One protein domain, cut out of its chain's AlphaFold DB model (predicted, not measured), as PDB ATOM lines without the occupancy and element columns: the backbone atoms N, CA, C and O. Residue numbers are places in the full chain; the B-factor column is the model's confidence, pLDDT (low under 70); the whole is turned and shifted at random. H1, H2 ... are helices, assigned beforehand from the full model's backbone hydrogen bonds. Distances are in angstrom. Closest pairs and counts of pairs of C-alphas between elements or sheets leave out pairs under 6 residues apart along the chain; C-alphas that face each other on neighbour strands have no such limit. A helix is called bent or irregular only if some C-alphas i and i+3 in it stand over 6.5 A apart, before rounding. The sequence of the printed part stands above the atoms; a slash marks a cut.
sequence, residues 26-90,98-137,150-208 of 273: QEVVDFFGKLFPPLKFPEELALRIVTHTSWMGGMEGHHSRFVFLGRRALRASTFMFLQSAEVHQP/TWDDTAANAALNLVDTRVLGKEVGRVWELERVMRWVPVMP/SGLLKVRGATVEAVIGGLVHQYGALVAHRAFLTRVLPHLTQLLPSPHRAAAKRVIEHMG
ATOM      1  N   GLN A  26      81.615 -26.346  29.010       96.12
ATOM      2  CA  GLN A  26      82.036 -27.728  29.236       96.12
ATOM      3  C   GLN A  26      83.478 -27.981  28.773       96.12
ATOM      4  O   GLN A  26      84.260 -28.571  29.514       96.12
ATOM      5  N   GLU A  27      83.880 -27.472  27.605       97.19
ATOM      6  CA  GLU A  27      85.265 -27.602  27.126       97.19
ATOM      7  C   GLU A  27      86.270 -26.915  28.062       97.19
ATOM      8  O   GLU A  27      87.380 -27.415  28.252       97.19
ATOM      9  N   VAL A  28      85.889 -25.794  28.688       97.50
ATOM     10  CA  VAL A  28      86.726 -25.117  29.694       97.50
ATOM     11  C   VAL A  28      86.821 -25.939  30.986       97.50
ATOM     12  O   VAL A  28      87.899 -26.027  31.580       97.50
ATOM     13  N   VAL A  29      85.730 -26.569  31.425       97.94
ATOM     14  CA  VAL A  29      85.742 -27.477  32.586       97.94
ATOM     15  C   VAL A  29      86.642 -28.681  32.317       97.94
ATOM     16  O   VAL A  29      87.504 -28.997  33.138       97.94
ATOM     17  N   ASP A  30      86.509 -29.305  31.147       97.75
ATOM     18  CA  ASP A  30      87.325 -30.451  30.738       97.75
ATOM     19  C   ASP A  30      88.806 -30.071  30.624       97.75
ATOM     20  O   ASP A  30      89.690 -30.839  31.017       97.75
ATOM     21  N   PHE A  31      89.091 -28.865  30.122       97.69
ATOM     22  CA  PHE A  31      90.435 -28.296  30.099       97.69
ATOM     23  C   PHE A  31      91.033 -28.213  31.510       97.69
ATOM     24  O   PHE A  31      92.142 -28.705  31.738       97.69
ATOM     25  N   PHE A  32      90.298 -27.671  32.487       97.38
ATOM     26  CA  PHE A  32      90.783 -27.607  33.867       97.38
ATOM     27  C   PHE A  32      90.892 -28.975  34.538       97.38
ATOM     28  O   PHE A  32      91.828 -29.187  35.309       97.38
ATOM     29  N   GLY A  33      89.996 -29.914  34.226       96.12
ATOM     30  CA  GLY A  33      90.072 -31.288  34.722       96.12
ATOM     31  C   GLY A  33      91.354 -32.001  34.284       96.12
ATOM     32  O   GLY A  33      91.957 -32.731  35.070       96.12
ATOM     33  N   LYS A  34      91.823 -31.732  33.058       95.88
ATOM     34  CA  LYS A  34      93.111 -32.236  32.549       95.88
ATOM     35  C   LYS A  34      94.304 -31.532  33.191       95.88
ATOM     36  O   LYS A  34      95.301 -32.181  33.494       95.88
ATOM     37  N   LEU A  35      94.211 -30.219  33.399       95.75
ATOM     38  CA  LEU A  35      95.314 -29.417  33.930       95.75
ATOM     39  C   LEU A  35      95.547 -29.648  35.436       95.75
ATOM     40  O   LEU A  35      96.688 -29.650  35.909       95.75
ATOM     41  N   PHE A  36      94.472 -29.872  36.197       96.00
ATOM     42  CA  PHE A  36      94.496 -29.932  37.660       96.00
ATOM     43  C   PHE A  36      93.776 -31.158  38.247       96.00
ATOM     44  O   PHE A  36      92.890 -30.998  39.089       96.00
ATOM     45  N   PRO A  37      94.148 -32.398  37.888       93.12
ATOM     46  CA  PRO A  37      93.568 -33.574  38.526       93.12
ATOM     47  C   PRO A  37      93.909 -33.606  40.034       93.12
ATOM     48  O   PRO A  37      95.043 -33.282  40.412       93.12
ATOM     49  N   PRO A  38      92.974 -33.994  40.928       94.25
ATOM     50  CA  PRO A  38      91.597 -34.470  40.706       94.25
ATOM     51  C   PRO A  38      90.508 -33.387  40.910       94.25
ATOM     52  O   PRO A  38      89.379 -33.698  41.291       94.25
ATOM     53  N   LEU A  39      90.847 -32.107  40.751       95.62
ATOM     54  CA  LEU A  39      89.967 -30.989  41.097       95.62
ATOM     55  C   LEU A  39      88.763 -30.883  40.139       95.62
ATOM     56  O   LEU A  39      88.880 -31.150  38.944       95.62
ATOM     57  N   LYS A  40      87.600 -30.462  40.660       96.25
ATOM     58  CA  LYS A  40      86.332 -30.320  39.917       96.25
ATOM     59  C   LYS A  40      85.823 -28.882  39.940       96.25
ATOM     60  O   LYS A  40      85.406 -28.380  40.979       96.25
ATOM     61  N   PHE A  41      85.806 -28.223  38.789       95.75
ATOM     62  CA  PHE A  41      85.424 -26.817  38.698       95.75
ATOM     63  C   PHE A  41      83.953 -26.666  38.296       95.75
ATOM     64  O   PHE A  41      83.555 -27.244  37.285       95.75
ATOM     65  N   PRO A  42      83.153 -25.866  39.027       97.44
ATOM     66  CA  PRO A  42      81.860 -25.413  38.530       97.44
ATOM     67  C   PRO A  42      82.036 -24.651  37.211       97.44
ATOM     68  O   PRO A  42      82.947 -23.828  37.095       97.44
ATOM     69  N   GLU A  43      81.154 -24.892  36.241       97.19
ATOM     70  CA  GLU A  43      81.249 -24.302  34.898       97.19
ATOM     71  C   GLU A  43      81.294 -22.770  34.934       97.19
ATOM     72  O   GLU A  43      82.169 -22.158  34.321       97.19
ATOM     73  N   GLU A  44      80.427 -22.137  35.729       96.56
ATOM     74  CA  GLU A  44      80.404 -20.676  35.866       96.56
ATOM     75  C   GLU A  44      81.730 -20.109  36.389       96.56
ATOM     76  O   GLU A  44      82.198 -19.064  35.929       96.56
ATOM     77  N   LEU A  45      82.356 -20.797  37.350       97.12
ATOM     78  CA  LEU A  45      83.644 -20.390  37.903       97.12
ATOM     79  C   LEU A  45      84.746 -20.549  36.853       97.12
ATOM     80  O   LEU A  45      85.532 -19.623  36.650       97.12
ATOM     81  N   ALA A  46      84.780 -21.697  36.176       97.75
ATOM     82  CA  ALA A  46      85.742 -21.994  35.122       97.75
ATOM     83  C   ALA A  46      85.685 -20.940  34.003       97.75
ATOM     84  O   ALA A  46      86.710 -20.350  33.653       97.75
ATOM     85  N   LEU A  47      84.481 -20.620  33.524       97.19
ATOM     86  CA  LEU A  47      84.255 -19.573  32.530       97.19
ATOM     87  C   LEU A  47      84.698 -18.196  33.024       97.19
ATOM     88  O   LEU A  47      85.384 -17.463  32.305       97.19
ATOM     89  N   ARG A  48      84.362 -17.840  34.267       97.44
ATOM     90  CA  ARG A  48      84.737 -16.540  34.830       97.44
ATOM     91  C   ARG A  48      86.247 -16.389  34.988       97.44
ATOM     92  O   ARG A  48      86.742 -15.283  34.803       97.44
ATOM     93  N   ILE A  49      86.979 -17.463  35.296       98.19
ATOM     94  CA  ILE A  49      88.449 -17.474  35.404       98.19
ATOM     95  C   ILE A  49      89.117 -17.169  34.054       98.19
ATOM     96  O   ILE A  49      90.101 -16.425  34.007       98.19
ATOM     97  N   VAL A  50      88.586 -17.712  32.954       97.69
ATOM     98  CA  VAL A  50      89.178 -17.558  31.611       97.69
ATOM     99  C   VAL A  50      88.694 -16.314  30.856       97.69
ATOM    100  O   VAL A  50      89.163 -16.052  29.749       97.69
ATOM    101  N   THR A  51      87.787 -15.524  31.439       97.25
ATOM    102  CA  THR A  51      87.189 -14.352  30.783       97.25
ATOM    103  C   THR A  51      87.873 -13.048  31.189       97.25
ATOM    104  O   THR A  51      87.817 -12.620  32.345       97.25
ATOM    105  N   HIS A  52      88.501 -12.380  30.221       96.69
ATOM    106  CA  HIS A  52      89.143 -11.076  30.397       96.69
ATOM    107  C   HIS A  52      88.135  -9.921  30.263       96.69
ATOM    108  O   HIS A  52      87.141 -10.030  29.555       96.69
ATOM    109  N   THR A  53      88.412  -8.764  30.877       95.25
ATOM    110  CA  THR A  53      87.527  -7.575  30.840       95.25
ATOM    111  C   THR A  53      87.256  -7.034  29.436       95.25
ATOM    112  O   THR A  53      86.259  -6.352  29.227       95.25
ATOM    113  N   SER A  54      88.135  -7.310  28.468       92.19
ATOM    114  CA  SER A  54      87.924  -6.894  27.074       92.19
ATOM    115  C   SER A  54      86.871  -7.726  26.340       92.19
ATOM    116  O   SER A  54      86.398  -7.302  25.287       92.19
ATOM    117  N   TRP A  55      86.488  -8.885  26.877       92.62
ATOM    118  CA  TRP A  55      85.421  -9.714  26.331       92.62
ATOM    119  C   TRP A  55      84.051  -9.125  26.661       92.62
ATOM    120  O   TRP A  55      83.750  -8.929  27.835       92.62
ATOM    121  N   MET A  56      83.230  -8.834  25.645       88.19
ATOM    122  CA  MET A  56      81.862  -8.307  25.816       88.19
ATOM    123  C   MET A  56      81.767  -7.120  26.796       88.19
ATOM    124  O   MET A  56      80.808  -7.000  27.553       88.19
ATOM    125  N   GLY A  57      82.811  -6.285  26.880       84.44
ATOM    126  CA  GLY A  57      82.882  -5.188  27.855       84.44
ATOM    127  C   GLY A  57      82.795  -5.621  29.330       84.44
ATOM    128  O   GLY A  57      82.463  -4.803  30.182       84.44
ATOM    129  N   GLY A  58      83.056  -6.893  29.645       86.88
ATOM    130  CA  GLY A  58      82.964  -7.459  30.990       86.88
ATOM    131  C   GLY A  58      81.546  -7.818  31.453       86.88
ATOM    132  O   GLY A  58      81.385  -8.162  32.623       86.88
ATOM    133  N   MET A  59      80.536  -7.766  30.574       87.62
ATOM    134  CA  MET A  59      79.126  -7.996  30.931       87.62
ATOM    135  C   MET A  59      78.842  -9.403  31.481       87.62
ATOM    136  O   MET A  59      78.034  -9.550  32.392       87.62
ATOM    137  N   GLU A  60      79.534 -10.431  30.985       87.56
ATOM    138  CA  GLU A  60      79.377 -11.831  31.435       87.56
ATOM    139  C   GLU A  60      80.108 -12.127  32.765       87.56
ATOM    140  O   GLU A  60      80.150 -13.261  33.248       87.56
ATOM    141  N   GLY A  61      80.700 -11.102  33.382       92.81
ATOM    142  CA  GLY A  61      81.647 -11.251  34.475       92.81
ATOM    143  C   GLY A  61      83.046 -11.594  33.964       92.81
ATOM    144  O   GLY A  61      83.239 -12.266  32.957       92.81
ATOM    145  N   HIS A  62      84.058 -11.102  34.670       96.06
ATOM    146  CA  HIS A  62      85.453 -11.198  34.247       96.06
ATOM    147  C   HIS A  62      86.362 -11.560  35.422       96.06
ATOM    148  O   HIS A  62      86.004 -11.435  36.598       96.06
ATOM    149  N   HIS A  63      87.588 -11.961  35.112       97.62
ATOM    150  CA  HIS A  63      88.487 -12.555  36.091       97.62
ATOM    151  C   HIS A  63      89.214 -11.580  37.028       97.62
ATOM    152  O   HIS A  63      90.038 -12.016  37.823       97.62
ATOM    153  N   SER A  64      88.940 -10.270  37.004       97.81
ATOM    154  CA  SER A  64      89.788  -9.276  37.701       97.81
ATOM    155  C   SER A  64      89.915  -9.510  39.210       97.81
ATOM    156  O   SER A  64      90.977  -9.271  39.785       97.81
ATOM    157  N   ARG A  65      88.859 -10.014  39.862       97.88
ATOM    158  CA  ARG A  65      88.911 -10.398  41.285       97.88
ATOM    159  C   ARG A  65      89.834 -11.595  41.522       97.88
ATOM    160  O   ARG A  65      90.620 -11.579  42.467       97.88
ATOM    161  N   PHE A  66      89.783 -12.593  40.646       98.56
ATOM    162  CA  PHE A  66      90.661 -13.758  40.724       98.56
ATOM    163  C   PHE A  66      92.108 -13.394  40.395       98.56
ATOM    164  O   PHE A  66      93.005 -13.820  41.110       98.56
ATOM    165  N   VAL A  67      92.341 -12.526  39.405       98.62
ATOM    166  CA  VAL A  67      93.667 -11.962  39.097       98.62
ATOM    167  C   VAL A  67      94.284 -11.325  40.345       98.62
ATOM    168  O   VAL A  67      95.424 -11.612  40.711       98.62
ATOM    169  N   PHE A  68      93.518 -10.482  41.041       98.38
ATOM    170  CA  PHE A  68      93.969  -9.805  42.258       98.38
ATOM    171  C   PHE A  68      94.367 -10.783  43.373       98.38
ATOM    172  O   PHE A  68      95.373 -10.560  44.060       98.38
ATOM    173  N   LEU A  69      93.575 -11.841  43.564       98.31
ATOM    174  CA  LEU A  69      93.819 -12.862  44.579       98.31
ATOM    175  C   LEU A  69      95.019 -13.740  44.208       98.31
ATOM    176  O   LEU A  69      95.932 -13.918  45.011       98.31
ATOM    177  N   GLY A  70      95.064 -14.226  42.971       98.56
ATOM    178  CA  GLY A  70      96.131 -15.095  42.498       98.56
ATOM    179  C   GLY A  70      97.482 -14.403  42.429       98.56
ATOM    180  O   GLY A  70      98.477 -15.012  42.803       98.56
ATOM    181  N   ARG A  71      97.542 -13.106  42.091       98.06
ATOM    182  CA  ARG A  71      98.796 -12.336  42.171       98.06
ATOM    183  C   ARG A  71      99.383 -12.335  43.584       98.06
ATOM    184  O   ARG A  71     100.596 -12.441  43.747       98.06
ATOM    185  N   ARG A  72      98.538 -12.225  44.616       97.75
ATOM    186  CA  ARG A  72      98.983 -12.304  46.019       97.75
ATOM    187  C   ARG A  72      99.438 -13.708  46.377       97.75
ATOM    188  O   ARG A  72     100.508 -13.855  46.952       97.75
ATOM    189  N   ALA A  73      98.665 -14.720  45.994       98.25
ATOM    190  CA  ALA A  73      98.997 -16.114  46.266       98.25
ATOM    191  C   ALA A  73     100.307 -16.550  45.590       98.25
ATOM    192  O   ALA A  73     101.133 -17.205  46.219       98.25
ATOM    193  N   LEU A  74     100.535 -16.132  44.342       98.38
ATOM    194  CA  LEU A  74     101.769 -16.385  43.596       98.38
ATOM    195  C   LEU A  74     102.975 -15.704  44.243       98.38
ATOM    196  O   LEU A  74     104.011 -16.341  44.421       98.38
ATOM    197  N   ARG A  75     102.842 -14.435  44.648       97.00
ATOM    198  CA  ARG A  75     103.909 -13.714  45.359       97.00
ATOM    199  C   ARG A  75     104.226 -14.347  46.709       97.00
ATOM    200  O   ARG A  75     105.392 -14.581  46.994       97.00
ATOM    201  N   ALA A  76     103.205 -14.677  47.499       97.12
ATOM    202  CA  ALA A  76     103.386 -15.365  48.774       97.12
ATOM    203  C   ALA A  76     104.059 -16.729  48.577       97.12
ATOM    204  O   ALA A  76     105.012 -17.050  49.274       97.12
ATOM    205  N   SER A  77     103.626 -17.503  47.578       97.56
ATOM    206  CA  SER A  77     104.214 -18.811  47.269       97.56
ATOM    207  C   SER A  77     105.656 -18.712  46.789       97.56
ATOM    208  O   SER A  77     106.482 -19.533  47.176       97.56
ATOM    209  N   THR A  78     105.974 -17.688  45.996       96.38
ATOM    210  CA  THR A  78     107.344 -17.411  45.554       96.38
ATOM    211  C   THR A  78     108.222 -17.014  46.732       96.38
ATOM    212  O   THR A  78     109.324 -17.530  46.857       96.38
ATOM    213  N   PHE A  79     107.729 -16.148  47.621       94.81
ATOM    214  CA  PHE A  79     108.441 -15.766  48.837       94.81
ATOM    215  C   PHE A  79     108.703 -16.975  49.742       94.81
ATOM    216  O   PHE A  79     109.843 -17.191  50.137       94.81
ATOM    217  N   MET A  80     107.683 -17.801  50.003       94.50
ATOM    218  CA  MET A  80     107.820 -19.022  50.805       94.50
ATOM    219  C   MET A  80     108.813 -20.010  50.187       94.50
ATOM    220  O   MET A  80     109.645 -20.546  50.907       94.50
ATOM    221  N   PHE A  81     108.766 -20.212  48.866       95.31
ATOM    222  CA  PHE A  81     109.744 -21.048  48.168       95.31
ATOM    223  C   PHE A  81     111.155 -20.479  48.296       95.31
ATOM    224  O   PHE A  81     112.071 -21.202  48.659       95.31
ATOM    225  N   LEU A  82     111.337 -19.184  48.024       93.56
ATOM    226  CA  LEU A  82     112.655 -18.568  48.105       93.56
ATOM    227  C   LEU A  82     113.213 -18.661  49.518       93.56
ATOM    228  O   LEU A  82     114.386 -18.949  49.636       93.56
ATOM    229  N   GLN A  83     112.390 -18.488  50.556       91.12
ATOM    230  CA  GLN A  83     112.762 -18.599  51.973       91.12
ATOM    231  C   GLN A  83     112.852 -20.035  52.501       91.12
ATOM    232  O   GLN A  83     113.162 -20.231  53.675       91.12
ATOM    233  N   SER A  84     112.597 -21.042  51.670       91.56
ATOM    234  CA  SER A  84     112.538 -22.420  52.131       91.56
ATOM    235  C   SER A  84     113.927 -22.973  52.477       91.56
ATOM    236  O   SER A  84     114.965 -22.507  51.979       91.56
ATOM    237  N   ALA A  85     113.951 -23.995  53.333       88.81
ATOM    238  CA  ALA A  85     115.185 -24.668  53.732       88.81
ATOM    239  C   ALA A  85     115.857 -25.380  52.545       88.81
ATOM    240  O   ALA A  85     117.075 -25.520  52.510       88.81
ATOM    241  N   GLU A  86     115.091 -25.783  51.535       88.69
ATOM    242  CA  GLU A  86     115.596 -26.423  50.321       88.69
ATOM    243  C   GLU A  86     116.431 -25.469  49.466       88.69
ATOM    244  O   GLU A  86     117.342 -25.924  48.761       88.69
ATOM    245  N   VAL A  87     116.120 -24.168  49.523       89.00
ATOM    246  CA  VAL A  87     116.865 -23.107  48.841       89.00
ATOM    247  C   VAL A  87     118.116 -22.733  49.630       89.00
ATOM    248  O   VAL A  87     119.204 -22.717  49.057       89.00
ATOM    249  N   HIS A  88     117.980 -22.497  50.936       86.44
ATOM    250  CA  HIS A  88     119.059 -21.943  51.759       86.44
ATOM    251  C   HIS A  88     119.978 -22.977  52.409       86.44
ATOM    252  O   HIS A  88     121.095 -22.636  52.779       86.44
ATOM    253  N   GLN A  89     119.537 -24.231  52.523       86.25
ATOM    254  CA  GLN A  89     120.275 -25.331  53.155       86.25
ATOM    255  C   GLN A  89     120.871 -24.928  54.518       86.25
ATOM    256  O   GLN A  89     122.091 -24.997  54.701       86.25
ATOM    257  N   PRO A  90     120.024 -24.480  55.468       87.94
ATOM    258  CA  PRO A  90     120.491 -23.985  56.753       87.94
ATOM    259  C   PRO A  90     121.257 -25.079  57.500       87.94
ATOM    260  O   PRO A  90     120.810 -26.225  57.586       87.94
ATOM    261  N   THR A  98     119.015 -15.152  54.476       83.50
ATOM    262  CA  THR A  98     119.299 -13.762  54.120       83.50
ATOM    263  C   THR A  98     118.475 -13.358  52.904       83.50
ATOM    264  O   THR A  98     118.551 -14.001  51.859       83.50
ATOM    265  N   TRP A  99     117.711 -12.271  53.018       88.94
ATOM    266  CA  TRP A  99     117.014 -11.668  51.884       88.94
ATOM    267  C   TRP A  99     117.954 -10.727  51.122       88.94
ATOM    268  O   TRP A  99     118.082  -9.554  51.474       88.94
ATOM    269  N   ASP A 100     118.640 -11.255  50.110       88.94
ATOM    270  CA  ASP A 100     119.560 -10.494  49.265       88.94
ATOM    271  C   ASP A 100     118.872  -9.903  48.017       88.94
ATOM    272  O   ASP A 100     117.721 -10.216  47.684       88.94
ATOM    273  N   ASP A 101     119.596  -9.050  47.288       89.50
ATOM    274  CA  ASP A 101     119.102  -8.447  46.045       89.50
ATOM    275  C   ASP A 101     118.777  -9.505  44.980       89.50
ATOM    276  O   ASP A 101     117.880  -9.316  44.155       89.50
ATOM    277  N   THR A 102     119.466 -10.648  44.995       87.50
ATOM    278  CA  THR A 102     119.217 -11.757  44.068       87.50
ATOM    279  C   THR A 102     117.836 -12.369  44.302       87.50
ATOM    280  O   THR A 102     117.059 -12.527  43.356       87.50
ATOM    281  N   ALA A 103     117.501 -12.686  45.556       87.31
ATOM    282  CA  ALA A 103     116.201 -13.204  45.958       87.31
ATOM    283  C   ALA A 103     115.094 -12.168  45.735       87.31
ATOM    284  O   ALA A 103     114.039 -12.514  45.197       87.31
ATOM    285  N   ALA A 104     115.347 -10.895  46.054       89.81
ATOM    286  CA  ALA A 104     114.402  -9.807  45.813       89.81
ATOM    287  C   ALA A 104     114.058  -9.663  44.321       89.81
ATOM    288  O   ALA A 104     112.882  -9.639  43.941       89.81
ATOM    289  N   ASN A 105     115.076  -9.641  43.457       89.81
ATOM    290  CA  ASN A 105     114.894  -9.556  42.011       89.81
ATOM    291  C   ASN A 105     114.208 -10.802  41.443       89.81
ATOM    292  O   ASN A 105     113.329 -10.683  40.586       89.81
ATOM    293  N   ALA A 106     114.558 -11.996  41.930       88.62
ATOM    294  CA  ALA A 106     113.866 -13.223  41.550       88.62
ATOM    295  C   ALA A 106     112.379 -13.152  41.933       88.62
ATOM    296  O   ALA A 106     111.523 -13.402  41.090       88.62
ATOM    297  N   ALA A 107     112.052 -12.733  43.158       89.81
ATOM    298  CA  ALA A 107     110.673 -12.629  43.633       89.81
ATOM    299  C   ALA A 107     109.814 -11.663  42.800       89.81
ATOM    300  O   ALA A 107     108.630 -11.924  42.582       89.81
ATOM    301  N   LEU A 108     110.398 -10.560  42.320       88.88
ATOM    302  CA  LEU A 108     109.700  -9.582  41.484       88.88
ATOM    303  C   LEU A 108     109.494 -10.078  40.049       88.88
ATOM    304  O   LEU A 108     108.396  -9.946  39.508       88.88
ATOM    305  N   ASN A 109     110.533 -10.658  39.445       91.75
ATOM    306  CA  ASN A 109     110.537 -10.984  38.019       91.75
ATOM    307  C   ASN A 109     109.866 -12.327  37.702       91.75
ATOM    308  O   ASN A 109     109.249 -12.468  36.646       91.75
ATOM    309  N   LEU A 110     109.959 -13.310  38.603       93.94
ATOM    310  CA  LEU A 110     109.463 -14.671  38.362       93.94
ATOM    311  C   LEU A 110     107.946 -14.697  38.130       93.94
ATOM    312  O   LEU A 110     107.450 -15.454  37.300       93.94
ATOM    313  N   VAL A 111     107.220 -13.842  38.852       94.44
ATOM    314  CA  VAL A 111     105.757 -13.728  38.791       94.44
ATOM    315  C   VAL A 111     105.296 -12.444  38.102       94.44
ATOM    316  O   VAL A 111     104.162 -12.008  38.309       94.44
ATOM    317  N   ASP A 112     106.152 -11.829  37.278       96.56
ATOM    318  CA  ASP A 112     105.701 -10.772  36.375       96.56
ATOM    319  C   ASP A 112     104.614 -11.323  35.446       96.56
ATOM    320  O   ASP A 112     104.726 -12.416  34.885       96.56
ATOM    321  N   THR A 113     103.541 -10.557  35.258       97.25
ATOM    322  CA  THR A 113     102.377 -11.020  34.500       97.25
ATOM    323  C   THR A 113     102.759 -11.420  33.070       97.25
ATOM    324  O   THR A 113     102.257 -12.420  32.566       97.25
ATOM    325  N   ARG A 114     103.671 -10.708  32.393       96.00
ATOM    326  CA  ARG A 114     104.073 -11.081  31.025       96.00
ATOM    327  C   ARG A 114     104.937 -12.335  31.016       96.00
ATOM    328  O   ARG A 114     104.798 -13.134  30.092       96.00
ATOM    329  N   VAL A 115     105.784 -12.518  32.028       96.50
ATOM    330  CA  VAL A 115     106.579 -13.740  32.218       96.50
ATOM    331  C   VAL A 115     105.659 -14.942  32.427       96.50
ATOM    332  O   VAL A 115     105.773 -15.921  31.694       96.50
ATOM    333  N   LEU A 116     104.672 -14.834  33.322       98.19
ATOM    334  CA  LEU A 116     103.654 -15.872  33.521       98.19
ATOM    335  C   LEU A 116     102.910 -16.174  32.222       98.19
ATOM    336  O   LEU A 116     102.718 -17.334  31.868       98.19
ATOM    337  N   GLY A 117     102.535 -15.138  31.473       97.00
ATOM    338  CA  GLY A 117     101.922 -15.308  30.167       97.00
ATOM    339  C   GLY A 117     102.835 -16.055  29.202       97.00
ATOM    340  O   GLY A 117     102.382 -16.969  28.526       97.00
ATOM    341  N   LYS A 118     104.111 -15.691  29.108       96.00
ATOM    342  CA  LYS A 118     105.060 -16.282  28.158       96.00
ATOM    343  C   LYS A 118     105.424 -17.728  28.496       96.00
ATOM    344  O   LYS A 118     105.401 -18.555  27.590       96.00
ATOM    345  N   GLU A 119     105.746 -18.006  29.754       96.88
ATOM    346  CA  GLU A 119     106.342 -19.277  30.176       96.88
ATOM    347  C   GLU A 119     105.294 -20.282  30.668       96.88
ATOM    348  O   GLU A 119     105.334 -21.446  30.289       96.88
ATOM    349  N   VAL A 120     104.315 -19.841  31.464       98.19
ATOM    350  CA  VAL A 120     103.312 -20.737  32.071       98.19
ATOM    351  C   VAL A 120     102.082 -20.832  31.180       98.19
ATOM    352  O   VAL A 120     101.697 -21.909  30.734       98.19
ATOM    353  N   GLY A 121     101.486 -19.687  30.850       97.62
ATOM    354  CA  GLY A 121     100.230 -19.645  30.111       97.62
ATOM    355  C   GLY A 121     100.335 -20.209  28.695       97.62
ATOM    356  O   GLY A 121      99.352 -20.745  28.196       97.62
ATOM    357  N   ARG A 122     101.520 -20.126  28.070       96.31
ATOM    358  CA  ARG A 122     101.807 -20.777  26.783       96.31
ATOM    359  C   ARG A 122     101.792 -22.296  26.902       96.31
ATOM    360  O   ARG A 122     101.208 -22.953  26.056       96.31
ATOM    361  N   VAL A 123     102.455 -22.844  27.919       97.25
ATOM    362  CA  VAL A 123     102.549 -24.299  28.113       97.25
ATOM    363  C   VAL A 123     101.196 -24.883  28.499       97.25
ATOM    364  O   VAL A 123     100.863 -25.987  28.093       97.25
ATOM    365  N   TRP A 124     100.385 -24.120  29.229       97.88
ATOM    366  CA  TRP A 124      98.998 -24.481  29.510       97.88
ATOM    367  C   TRP A 124      98.059 -24.265  28.315       97.88
ATOM    368  O   TRP A 124      96.888 -24.592  28.425       97.88
ATOM    369  N   GLU A 125      98.529 -23.703  27.196       96.69
ATOM    370  CA  GLU A 125      97.720 -23.416  26.002       96.69
ATOM    371  C   GLU A 125      96.458 -22.580  26.295       96.69
ATOM    372  O   GLU A 125      95.394 -22.785  25.705       96.69
ATOM    373  N   LEU A 126      96.558 -21.613  27.216       96.75
ATOM    374  CA  LEU A 126      95.401 -20.827  27.665       96.75
ATOM    375  C   LEU A 126      94.722 -20.050  26.529       96.75
ATOM    376  O   LEU A 126      93.530 -19.760  26.619       96.75
ATOM    377  N   GLU A 127      95.441 -19.750  25.444       92.50
ATOM    378  CA  GLU A 127      94.872 -19.157  24.229       92.50
ATOM    379  C   GLU A 127      93.703 -19.938  23.621       92.50
ATOM    380  O   GLU A 127      92.881 -19.339  22.932       92.50
ATOM    381  N   ARG A 128      93.599 -21.243  23.894       93.81
ATOM    382  CA  ARG A 128      92.530 -22.101  23.372       93.81
ATOM    383  C   ARG A 128      91.193 -21.893  24.072       93.81
ATOM    384  O   ARG A 128      90.159 -22.199  23.495       93.81
ATOM    385  N   VAL A 129      91.213 -21.406  25.311       96.56
ATOM    386  CA  VAL A 129      90.020 -21.309  26.167       96.56
ATOM    387  C   VAL A 129      89.733 -19.887  26.644       96.56
ATOM    388  O   VAL A 129      88.602 -19.585  27.024       96.56
ATOM    389  N   MET A 130      90.727 -18.993  26.626       95.19
ATOM    390  CA  MET A 130      90.562 -17.634  27.140       95.19
ATOM    391  C   MET A 130      89.644 -16.778  26.263       95.19
ATOM    392  O   MET A 130      89.814 -16.673  25.048       95.19
ATOM    393  N   ARG A 131      88.697 -16.093  26.901       94.94
ATOM    394  CA  ARG A 131      87.757 -15.176  26.253       94.94
ATOM    395  C   ARG A 131      88.290 -13.758  26.360       94.94
ATOM    396  O   ARG A 131      88.333 -13.176  27.445       94.94
ATOM    397  N   TRP A 132      88.737 -13.206  25.238       93.81
ATOM    398  CA  TRP A 132      89.316 -11.865  25.171       93.81
ATOM    399  C   TRP A 132      89.202 -11.279  23.763       93.81
ATOM    400  O   TRP A 132      88.968 -11.992  22.791       93.81
ATOM    401  N   VAL A 133      89.382  -9.963  23.661       89.25
ATOM    402  CA  VAL A 133      89.465  -9.244  22.382       89.25
ATOM    403  C   VAL A 133      90.869  -8.642  22.238       89.25
ATOM    404  O   VAL A 133      91.249  -7.854  23.117       89.25
ATOM    405  N   PRO A 134      91.633  -8.991  21.180       85.62
ATOM    406  CA  PRO A 134      92.965  -8.445  20.939       85.62
ATOM    407  C   PRO A 134      92.918  -6.971  20.544       85.62
ATOM    408  O   PRO A 134      91.985  -6.511  19.882       85.62
ATOM    409  N   VAL A 135      93.961  -6.231  20.917       82.38
ATOM    410  CA  VAL A 135      94.207  -4.890  20.371       82.38
ATOM    411  C   VAL A 135      94.958  -5.069  19.054       82.38
ATOM    412  O   VAL A 135      96.168  -5.248  19.056       82.38
ATOM    413  N   MET A 136      94.258  -5.110  17.924       72.38
ATOM    414  CA  MET A 136      94.927  -5.266  16.626       72.38
ATOM    415  C   MET A 136      95.643  -3.955  16.251       72.38
ATOM    416  O   MET A 136      94.985  -2.915  16.237       72.38
ATOM    417  N   PRO A 137      96.955  -3.966  15.951       58.19
ATOM    418  CA  PRO A 137      97.607  -2.838  15.292       58.19
ATOM    419  C   PRO A 137      97.147  -2.749  13.832       58.19
ATOM    420  O   PRO A 137      96.985  -3.778  13.177       58.19
ATOM    421  N   SER A 150      99.388  -6.978  20.561       80.38
ATOM    422  CA  SER A 150      97.976  -7.247  20.879       80.38
ATOM    423  C   SER A 150      97.654  -7.342  22.365       80.38
ATOM    424  O   SER A 150      96.482  -7.344  22.743       80.38
ATOM    425  N   GLY A 151      98.678  -7.411  23.221       89.50
ATOM    426  CA  GLY A 151      98.513  -7.587  24.662       89.50
ATOM    427  C   GLY A 151      98.326  -9.043  25.094       89.50
ATOM    428  O   GLY A 151      98.073  -9.278  26.278       89.50
ATOM    429  N   LEU A 152      98.512 -10.015  24.188       92.06
ATOM    430  CA  LEU A 152      98.333 -11.444  24.462       92.06
ATOM    431  C   LEU A 152      99.081 -11.898  25.720       92.06
ATOM    432  O   LEU A 152      98.478 -12.492  26.607       92.06
ATOM    433  N   LEU A 153     100.379 -11.592  25.839       94.62
ATOM    434  CA  LEU A 153     101.174 -12.026  26.996       94.62
ATOM    435  C   LEU A 153     100.606 -11.502  28.318       94.62
ATOM    436  O   LEU A 153     100.617 -12.210  29.320       94.62
ATOM    437  N   LYS A 154     100.080 -10.274  28.319       95.50
ATOM    438  CA  LYS A 154      99.483  -9.669  29.510       95.50
ATOM    439  C   LYS A 154      98.154 -10.337  29.860       95.50
ATOM    440  O   LYS A 154      97.947 -10.665  31.022       95.50
ATOM    441  N   VAL A 155      97.278 -10.562  28.879       96.56
ATOM    442  CA  VAL A 155      95.968 -11.207  29.089       96.56
ATOM    443  C   VAL A 155      96.131 -12.666  29.504       96.56
ATOM    444  O   VAL A 155      95.512 -13.120  30.466       96.56
ATOM    445  N   ARG A 156      97.024 -13.391  28.834       97.25
ATOM    446  CA  ARG A 156      97.330 -14.783  29.154       97.25
ATOM    447  C   ARG A 156      97.961 -14.914  30.537       97.25
ATOM    448  O   ARG A 156      97.560 -15.773  31.313       97.25
ATOM    449  N   GLY A 157      98.883 -14.020  30.883       98.12
ATOM    450  CA  GLY A 157      99.459 -13.941  32.221       98.12
ATOM    451  C   GLY A 157      98.443 -13.624  33.310       98.12
ATOM    452  O   GLY A 157      98.418 -14.293  34.337       98.12
ATOM    453  N   ALA A 158      97.553 -12.660  33.064       98.44
ATOM    454  CA  ALA A 158      96.441 -12.373  33.966       98.44
ATOM    455  C   ALA A 158      95.524 -13.595  34.112       98.44
ATOM    456  O   ALA A 158      95.053 -13.884  35.204       98.44
ATOM    457  N   THR A 159      95.329 -14.375  33.049       98.62
ATOM    458  CA  THR A 159      94.567 -15.628  33.122       98.62
ATOM    459  C   THR A 159      95.273 -16.669  33.999       98.62
ATOM    460  O   THR A 159      94.608 -17.302  34.810       98.62
ATOM    461  N   VAL A 160      96.607 -16.794  33.950       98.69
ATOM    462  CA  VAL A 160      97.366 -17.627  34.912       98.69
ATOM    463  C   VAL A 160      97.141 -17.146  36.351       98.69
ATOM    464  O   VAL A 160      96.830 -17.952  37.226       98.69
ATOM    465  N   GLU A 161      97.240 -15.835  36.601       98.75
ATOM    466  CA  GLU A 161      96.941 -15.254  37.919       98.75
ATOM    467  C   GLU A 161      95.497 -15.590  38.342       98.75
ATOM    468  O   GLU A 161      95.268 -16.044  39.458       98.75
ATOM    469  N   ALA A 162      94.522 -15.449  37.445       98.81
ATOM    470  CA  ALA A 162      93.128 -15.783  37.708       98.81
ATOM    471  C   ALA A 162      92.912 -17.261  38.037       98.81
ATOM    472  O   ALA A 162      92.145 -17.565  38.943       98.81
ATOM    473  N   VAL A 163      93.593 -18.174  37.346       98.69
ATOM    474  CA  VAL A 163      93.518 -19.615  37.621       98.69
ATOM    475  C   VAL A 163      93.974 -19.907  39.046       98.69
ATOM    476  O   VAL A 163      93.247 -20.548  39.803       98.69
ATOM    477  N   ILE A 164      95.121 -19.364  39.459       98.75
ATOM    478  CA  ILE A 164      95.601 -19.521  40.838       98.75
ATOM    479  C   ILE A 164      94.644 -18.858  41.836       98.75
ATOM    480  O   ILE A 164      94.362 -19.427  42.887       98.75
ATOM    481  N   GLY A 165      94.083 -17.692  41.509       98.69
ATOM    482  CA  GLY A 165      93.053 -17.050  42.330       98.69
ATOM    483  C   GLY A 165      91.782 -17.890  42.470       98.69
ATOM    484  O   GLY A 165      91.212 -17.956  43.555       98.69
ATOM    485  N   GLY A 166      91.363 -18.569  41.403       98.44
ATOM    486  CA  GLY A 166      90.253 -19.516  41.404       98.44
ATOM    487  C   GLY A 166      90.530 -20.734  42.284       98.44
ATOM    488  O   GLY A 166      89.654 -21.146  43.040       98.44
ATOM    489  N   LEU A 167      91.762 -21.255  42.263       98.38
ATOM    490  CA  LEU A 167      92.186 -22.330  43.166       98.38
ATOM    491  C   LEU A 167      92.120 -21.901  44.633       98.38
ATOM    492  O   LEU A 167      91.581 -22.639  45.451       98.38
ATOM    493  N   VAL A 168      92.608 -20.701  44.962       98.31
ATOM    494  CA  VAL A 168      92.500 -20.158  46.327       98.31
ATOM    495  C   VAL A 168      91.037 -20.009  46.736       98.31
ATOM    496  O   VAL A 168      90.681 -20.364  47.854       98.31
ATOM    497  N   HIS A 169      90.197 -19.493  45.839       98.00
ATOM    498  CA  HIS A 169      88.780 -19.275  46.108       98.00
ATOM    499  C   HIS A 169      88.016 -20.581  46.364       98.00
ATOM    500  O   HIS A 169      87.223 -20.632  47.298       98.00
ATOM    501  N   GLN A 170      88.260 -21.618  45.557       97.44
ATOM    502  CA  GLN A 170      87.494 -22.866  45.596       97.44
ATOM    503  C   GLN A 170      88.079 -23.916  46.553       97.44
ATOM    504  O   GLN A 170      87.325 -24.664  47.169       97.44
ATOM    505  N   TYR A 171      89.408 -23.996  46.666       96.94
ATOM    506  CA  TYR A 171      90.115 -25.079  47.369       96.94
ATOM    507  C   TYR A 171      91.094 -24.592  48.446       96.94
ATOM    508  O   TYR A 171      91.740 -25.401  49.111       96.94
ATOM    509  N   GLY A 172      91.222 -23.277  48.631       96.94
ATOM    510  CA  GLY A 172      92.074 -22.685  49.656       96.94
ATOM    511  C   GLY A 172      93.547 -22.526  49.262       96.94
ATOM    512  O   GLY A 172      94.019 -22.939  48.200       96.94
ATOM    513  N   ALA A 173      94.294 -21.869  50.152       95.94
ATOM    514  CA  ALA A 173      95.666 -21.440  49.890       95.94
ATOM    515  C   ALA A 173      96.668 -22.602  49.780       95.94
ATOM    516  O   ALA A 173      97.602 -22.510  48.990       95.94
ATOM    517  N   LEU A 174      96.469 -23.696  50.523       96.06
ATOM    518  CA  LEU A 174      97.377 -24.851  50.498       96.06
ATOM    519  C   LEU A 174      97.376 -25.547  49.131       96.06
ATOM    520  O   LEU A 174      98.438 -25.810  48.570       96.06
ATOM    521  N   VAL A 175      96.189 -25.767  48.555       97.06
ATOM    522  CA  VAL A 175      96.045 -26.348  47.210       97.06
ATOM    523  C   VAL A 175      96.657 -25.423  46.159       97.06
ATOM    524  O   VAL A 175      97.387 -25.881  45.282       97.06
ATOM    525  N   ALA A 176      96.436 -24.111  46.276       97.81
ATOM    526  CA  ALA A 176      97.044 -23.131  45.381       97.81
ATOM    527  C   ALA A 176      98.578 -23.080  45.502       97.81
ATOM    528  O   ALA A 176      99.266 -22.979  44.486       97.81
ATOM    529  N   HIS A 177      99.131 -23.193  46.713       97.31
ATOM    530  CA  HIS A 177     100.576 -23.239  46.938       97.31
ATOM    531  C   HIS A 177     101.200 -24.505  46.338       97.31
ATOM    532  O   HIS A 177     102.204 -24.444  45.628       97.31
ATOM    533  N   ARG A 178     100.549 -25.656  46.528       96.69
ATOM    534  CA  ARG A 178     100.950 -26.915  45.896       96.69
ATOM    535  C   ARG A 178     100.875 -26.836  44.370       96.69
ATOM    536  O   ARG A 178     101.794 -27.295  43.690       96.69
ATOM    537  N   ALA A 179      99.835 -26.208  43.822       97.75
ATOM    538  CA  ALA A 179      99.725 -25.946  42.389       97.75
ATOM    539  C   ALA A 179     100.828 -24.999  41.894       97.75
ATOM    540  O   ALA A 179     101.371 -25.217  40.815       97.75
ATOM    541  N   PHE A 180     101.231 -23.999  42.681       98.00
ATOM    542  CA  PHE A 180     102.390 -23.175  42.346       98.00
ATOM    543  C   PHE A 180     103.658 -24.029  42.216       98.00
ATOM    544  O   PHE A 180     104.292 -24.007  41.162       98.00
ATOM    545  N   LEU A 181     103.992 -24.823  43.236       97.12
ATOM    546  CA  LEU A 181     105.214 -25.635  43.239       97.12
ATOM    547  C   LEU A 181     105.232 -26.676  42.115       97.12
ATOM    548  O   LEU A 181     106.280 -26.921  41.534       97.12
ATOM    549  N   THR A 182     104.085 -27.266  41.780       97.19
ATOM    550  CA  THR A 182     104.018 -28.411  40.855       97.19
ATOM    551  C   THR A 182     103.560 -28.057  39.443       97.19
ATOM    552  O   THR A 182     103.847 -28.808  38.523       97.19
ATOM    553  N   ARG A 183     102.851 -26.945  39.222       97.56
ATOM    554  CA  ARG A 183     102.301 -26.569  37.901       97.56
ATOM    555  C   ARG A 183     102.830 -25.241  37.370       97.56
ATOM    556  O   ARG A 183     102.763 -25.019  36.170       97.56
ATOM    557  N   VAL A 184     103.335 -24.356  38.231       98.06
ATOM    558  CA  VAL A 184     103.820 -23.020  37.832       98.06
ATOM    559  C   VAL A 184     105.349 -22.965  37.854       98.06
ATOM    560  O   VAL A 184     105.978 -22.712  36.829       98.06
ATOM    561  N   LEU A 185     105.957 -23.265  39.004       97.44
ATOM    562  CA  LEU A 185     107.404 -23.233  39.229       97.44
ATOM    563  C   LEU A 185     108.236 -24.067  38.230       97.44
ATOM    564  O   LEU A 185     109.298 -23.582  37.819       97.44
ATOM    565  N   PRO A 186     107.793 -25.255  37.760       97.50
ATOM    566  CA  PRO A 186     108.554 -26.027  36.774       97.50
ATOM    567  C   PRO A 186     108.833 -25.242  35.489       97.50
ATOM    568  O   PRO A 186     109.924 -25.330  34.928       97.50
ATOM    569  N   HIS A 187     107.885 -24.407  35.058       97.38
ATOM    570  CA  HIS A 187     108.017 -23.590  33.848       97.38
ATOM    571  C   HIS A 187     108.836 -22.313  34.075       97.38
ATOM    572  O   HIS A 187     109.307 -21.700  33.124       97.38
ATOM    573  N   LEU A 188     109.052 -21.928  35.333       96.62
ATOM    574  CA  LEU A 188     109.810 -20.735  35.714       96.62
ATOM    575  C   LEU A 188     111.239 -21.062  36.169       96.62
ATOM    576  O   LEU A 188     112.043 -20.160  36.391       96.62
ATOM    577  N   THR A 189     111.592 -22.348  36.271       94.81
ATOM    578  CA  THR A 189     112.870 -22.806  36.842       94.81
ATOM    579  C   THR A 189     114.088 -22.232  36.111       94.81
ATOM    580  O   THR A 189     115.100 -21.944  36.741       94.81
ATOM    581  N   GLN A 190     114.006 -22.000  34.798       93.44
ATOM    582  CA  GLN A 190     115.121 -21.423  34.031       93.44
ATOM    583  C   GLN A 190     115.374 -19.940  34.338       93.44
ATOM    584  O   GLN A 190     116.476 -19.447  34.104       93.44
ATOM    585  N   LEU A 191     114.379 -19.239  34.883       93.12
ATOM    586  CA  LEU A 191     114.479 -17.827  35.255       93.12
ATOM    587  C   LEU A 191     115.024 -17.631  36.672       93.12
ATOM    588  O   LEU A 191     115.389 -16.518  37.041       93.12
ATOM    589  N   LEU A 192     115.092 -18.701  37.466       93.12
ATOM    590  CA  LEU A 192     115.676 -18.648  38.797       93.12
ATOM    591  C   LEU A 192     117.205 -18.491  38.729       93.12
ATOM    592  O   LEU A 192     117.843 -19.004  37.798       93.12
ATOM    593  N   PRO A 193     117.819 -17.860  39.745       90.00
ATOM    594  CA  PRO A 193     119.262 -17.909  39.952       90.00
ATOM    595  C   PRO A 193     119.759 -19.355  40.024       90.00
ATOM    596  O   PRO A 193     119.080 -20.215  40.588       90.00
ATOM    597  N   SER A 194     120.955 -19.625  39.493       87.62
ATOM    598  CA  SER A 194     121.579 -20.958  39.474       87.62
ATOM    599  C   SER A 194     121.444 -21.762  40.781       87.62
ATOM    600  O   SER A 194     121.003 -22.912  40.685       87.62
ATOM    601  N   PRO A 195     121.726 -21.214  41.987       84.00
ATOM    602  CA  PRO A 195     121.570 -21.976  43.233       84.00
ATOM    603  C   PRO A 195     120.118 -22.409  43.499       84.00
ATOM    604  O   PRO A 195     119.869 -23.518  43.972       84.00
ATOM    605  N   HIS A 196     119.140 -21.584  43.120       91.50
ATOM    606  CA  HIS A 196     117.720 -21.841  43.369       91.50
ATOM    607  C   HIS A 196     117.123 -22.837  42.364       91.50
ATOM    608  O   HIS A 196     116.111 -23.471  42.654       91.50
ATOM    609  N   ARG A 197     117.749 -23.030  41.190       94.25
ATOM    610  CA  ARG A 197     117.270 -23.997  40.181       94.25
ATOM    611  C   ARG A 197     117.315 -25.429  40.694       94.25
ATOM    612  O   ARG A 197     116.378 -26.192  40.472       94.25
ATOM    613  N   ALA A 198     118.405 -25.802  41.363       92.75
ATOM    614  CA  ALA A 198     118.554 -27.138  41.931       92.75
ATOM    615  C   ALA A 198     117.540 -27.373  43.062       92.75
ATOM    616  O   ALA A 198     116.930 -28.437  43.126       92.75
ATOM    617  N   ALA A 199     117.311 -26.356  43.898       93.44
ATOM    618  CA  ALA A 199     116.291 -26.393  44.942       93.44
ATOM    619  C   ALA A 199     114.877 -26.550  44.369       93.44
ATOM    620  O   ALA A 199     114.138 -27.420  44.818       93.44
ATOM    621  N   ALA A 200     114.530 -25.789  43.325       95.75
ATOM    622  CA  ALA A 200     113.241 -25.909  42.647       95.75
ATOM    623  C   ALA A 200     112.996 -27.338  42.149       95.75
ATOM    624  O   ALA A 200     111.939 -27.897  42.414       95.75
ATOM    625  N   LYS A 201     113.988 -27.955  41.490       95.56
ATOM    626  CA  LYS A 201     113.883 -29.345  41.016       95.56
ATOM    627  C   LYS A 201     113.625 -30.326  42.158       95.56
ATOM    628  O   LYS A 201     112.681 -31.101  42.064       95.56
ATOM    629  N   ARG A 202     114.388 -30.231  43.253       94.50
ATOM    630  CA  ARG A 202     114.189 -31.083  44.438       94.50
ATOM    631  C   ARG A 202     112.798 -30.919  45.041       94.50
ATOM    632  O   ARG A 202     112.155 -31.915  45.335       94.50
ATOM    633  N   VAL A 203     112.320 -29.682  45.198       95.19
ATOM    634  CA  VAL A 203     110.972 -29.412  45.730       95.19
ATOM    635  C   VAL A 203     109.900 -29.973  44.795       95.19
ATOM    636  O   VAL A 203     108.961 -30.613  45.256       95.19
ATOM    637  N   ILE A 204     110.043 -29.785  43.480       95.56
ATOM    638  CA  ILE A 204     109.117 -30.337  42.483       95.56
ATOM    639  C   ILE A 204     109.077 -31.867  42.574       95.56
ATOM    640  O   ILE A 204     107.991 -32.440  42.617       95.56
ATOM    641  N   GLU A 205     110.238 -32.521  42.625       94.94
ATOM    642  CA  GLU A 205     110.362 -33.978  42.756       94.94
ATOM    643  C   GLU A 205     109.744 -34.480  44.065       94.94
ATOM    644  O   GLU A 205     108.903 -35.377  44.035       94.94
ATOM    645  N   HIS A 206     110.071 -33.844  45.193       93.94
ATOM    646  CA  HIS A 206     109.532 -34.185  46.510       93.94
ATOM    647  C   HIS A 206     108.005 -34.055  46.571       93.94
ATOM    648  O   HIS A 206     107.325 -34.850  47.213       93.94
ATOM    649  N   MET A 207     107.443 -33.090  45.842       92.81
ATOM    650  CA  MET A 207     105.997 -32.891  45.764       92.81
ATOM    651  C   MET A 207     105.288 -33.877  44.821       92.81
ATOM    652  O   MET A 207     104.060 -33.834  44.751       92.81
ATOM    653  N   GLY A 208     106.011 -34.768  44.128       93.00
ATOM    654  CA  GLY A 208     105.462 -35.757  43.188       93.00
ATOM    655  C   GLY A 208     105.483 -35.316  41.718       93.00
ATOM    656  O   GLY A 208     104.775 -35.881  40.883       93.00
TER     657      GLY A 208
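This is residues 26 to 90, 98 to 137 and 150 to 208 of the 273 residues of the protein "RNase III domain-containing protein" of Calocera viscosa (strain TUFC12733) (UniProt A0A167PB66). The longest helix, H8, folds back on itself as a narrow V in the middle of the model; H4 and H7 both cross its first arm, H8a, and H4 reaches on past the second arm, H8b. H1, H2 and H3 lie at one end of the longest axis, H5, H6 and H9 at the other. The printed part has 164 residues with nine named helices, H1 to H9, and no named strand: all helix. It is compact, with a radius of gyration of the C-alphas of 15.8 A and spans of 51 by 39 by 22 A.

H8, residues 152 to 191, was assigned as one helix by its hydrogen bonds but is bent, C-alphas 170 and 173 being 9.3 A apart. Its arms are H8a, 152 to 170, 26.4 A, and H8b, 173 to 191, 24.1 A; H8b is irregular, C-alphas 187 and 190 being 7.4 A apart. H1 spans 26 to 35, from (82.036, -27.728, 29.236), H2 43 to 50, H3 55 to 58, H4 64 to 82, 26.8 A, H5 85 to 88, H6 101 to 110, H7 113 to 123, and H9 194 to 206, 19.2 A, to (109.532, -34.185, 46.510).

H8a touches H4, about perpendicular at 83 degrees, closest at C-alphas 70 and 165, 3.7 A, and H7 at 82 degrees, C-alphas 117 and 157, 3.5 A. H8b and H9 form a hairpin, C-alphas 189 and 197 closest at 5.7 A. H2 touches H8a, C-alphas 49 and 162, 5.5 A, and H1, C-alphas 29 and 43, 6.0 A. H6 touches H4, C-alphas 78 and 107, 6.1 A; H5 touches H9, C-alphas 87 and 199, 5.1 A; H3 touches no helix. Every O i to N i+4 pair is within hydrogen-bond range in H1, H2, H6 and H8a, against 14 of 15 in H4, 4 of 7 in H7, 9 of 15 in H8b and 7 of 9 in H9; H3 and H5 are too short.

Residues 91 to 97 and 138 to 149 are not printed, with C-alpha gaps of 10.6 A and 7.1 A. Of the links printed whole, none is long. Mean pLDDT of the printed part is 94.3; residue 137 is under 70.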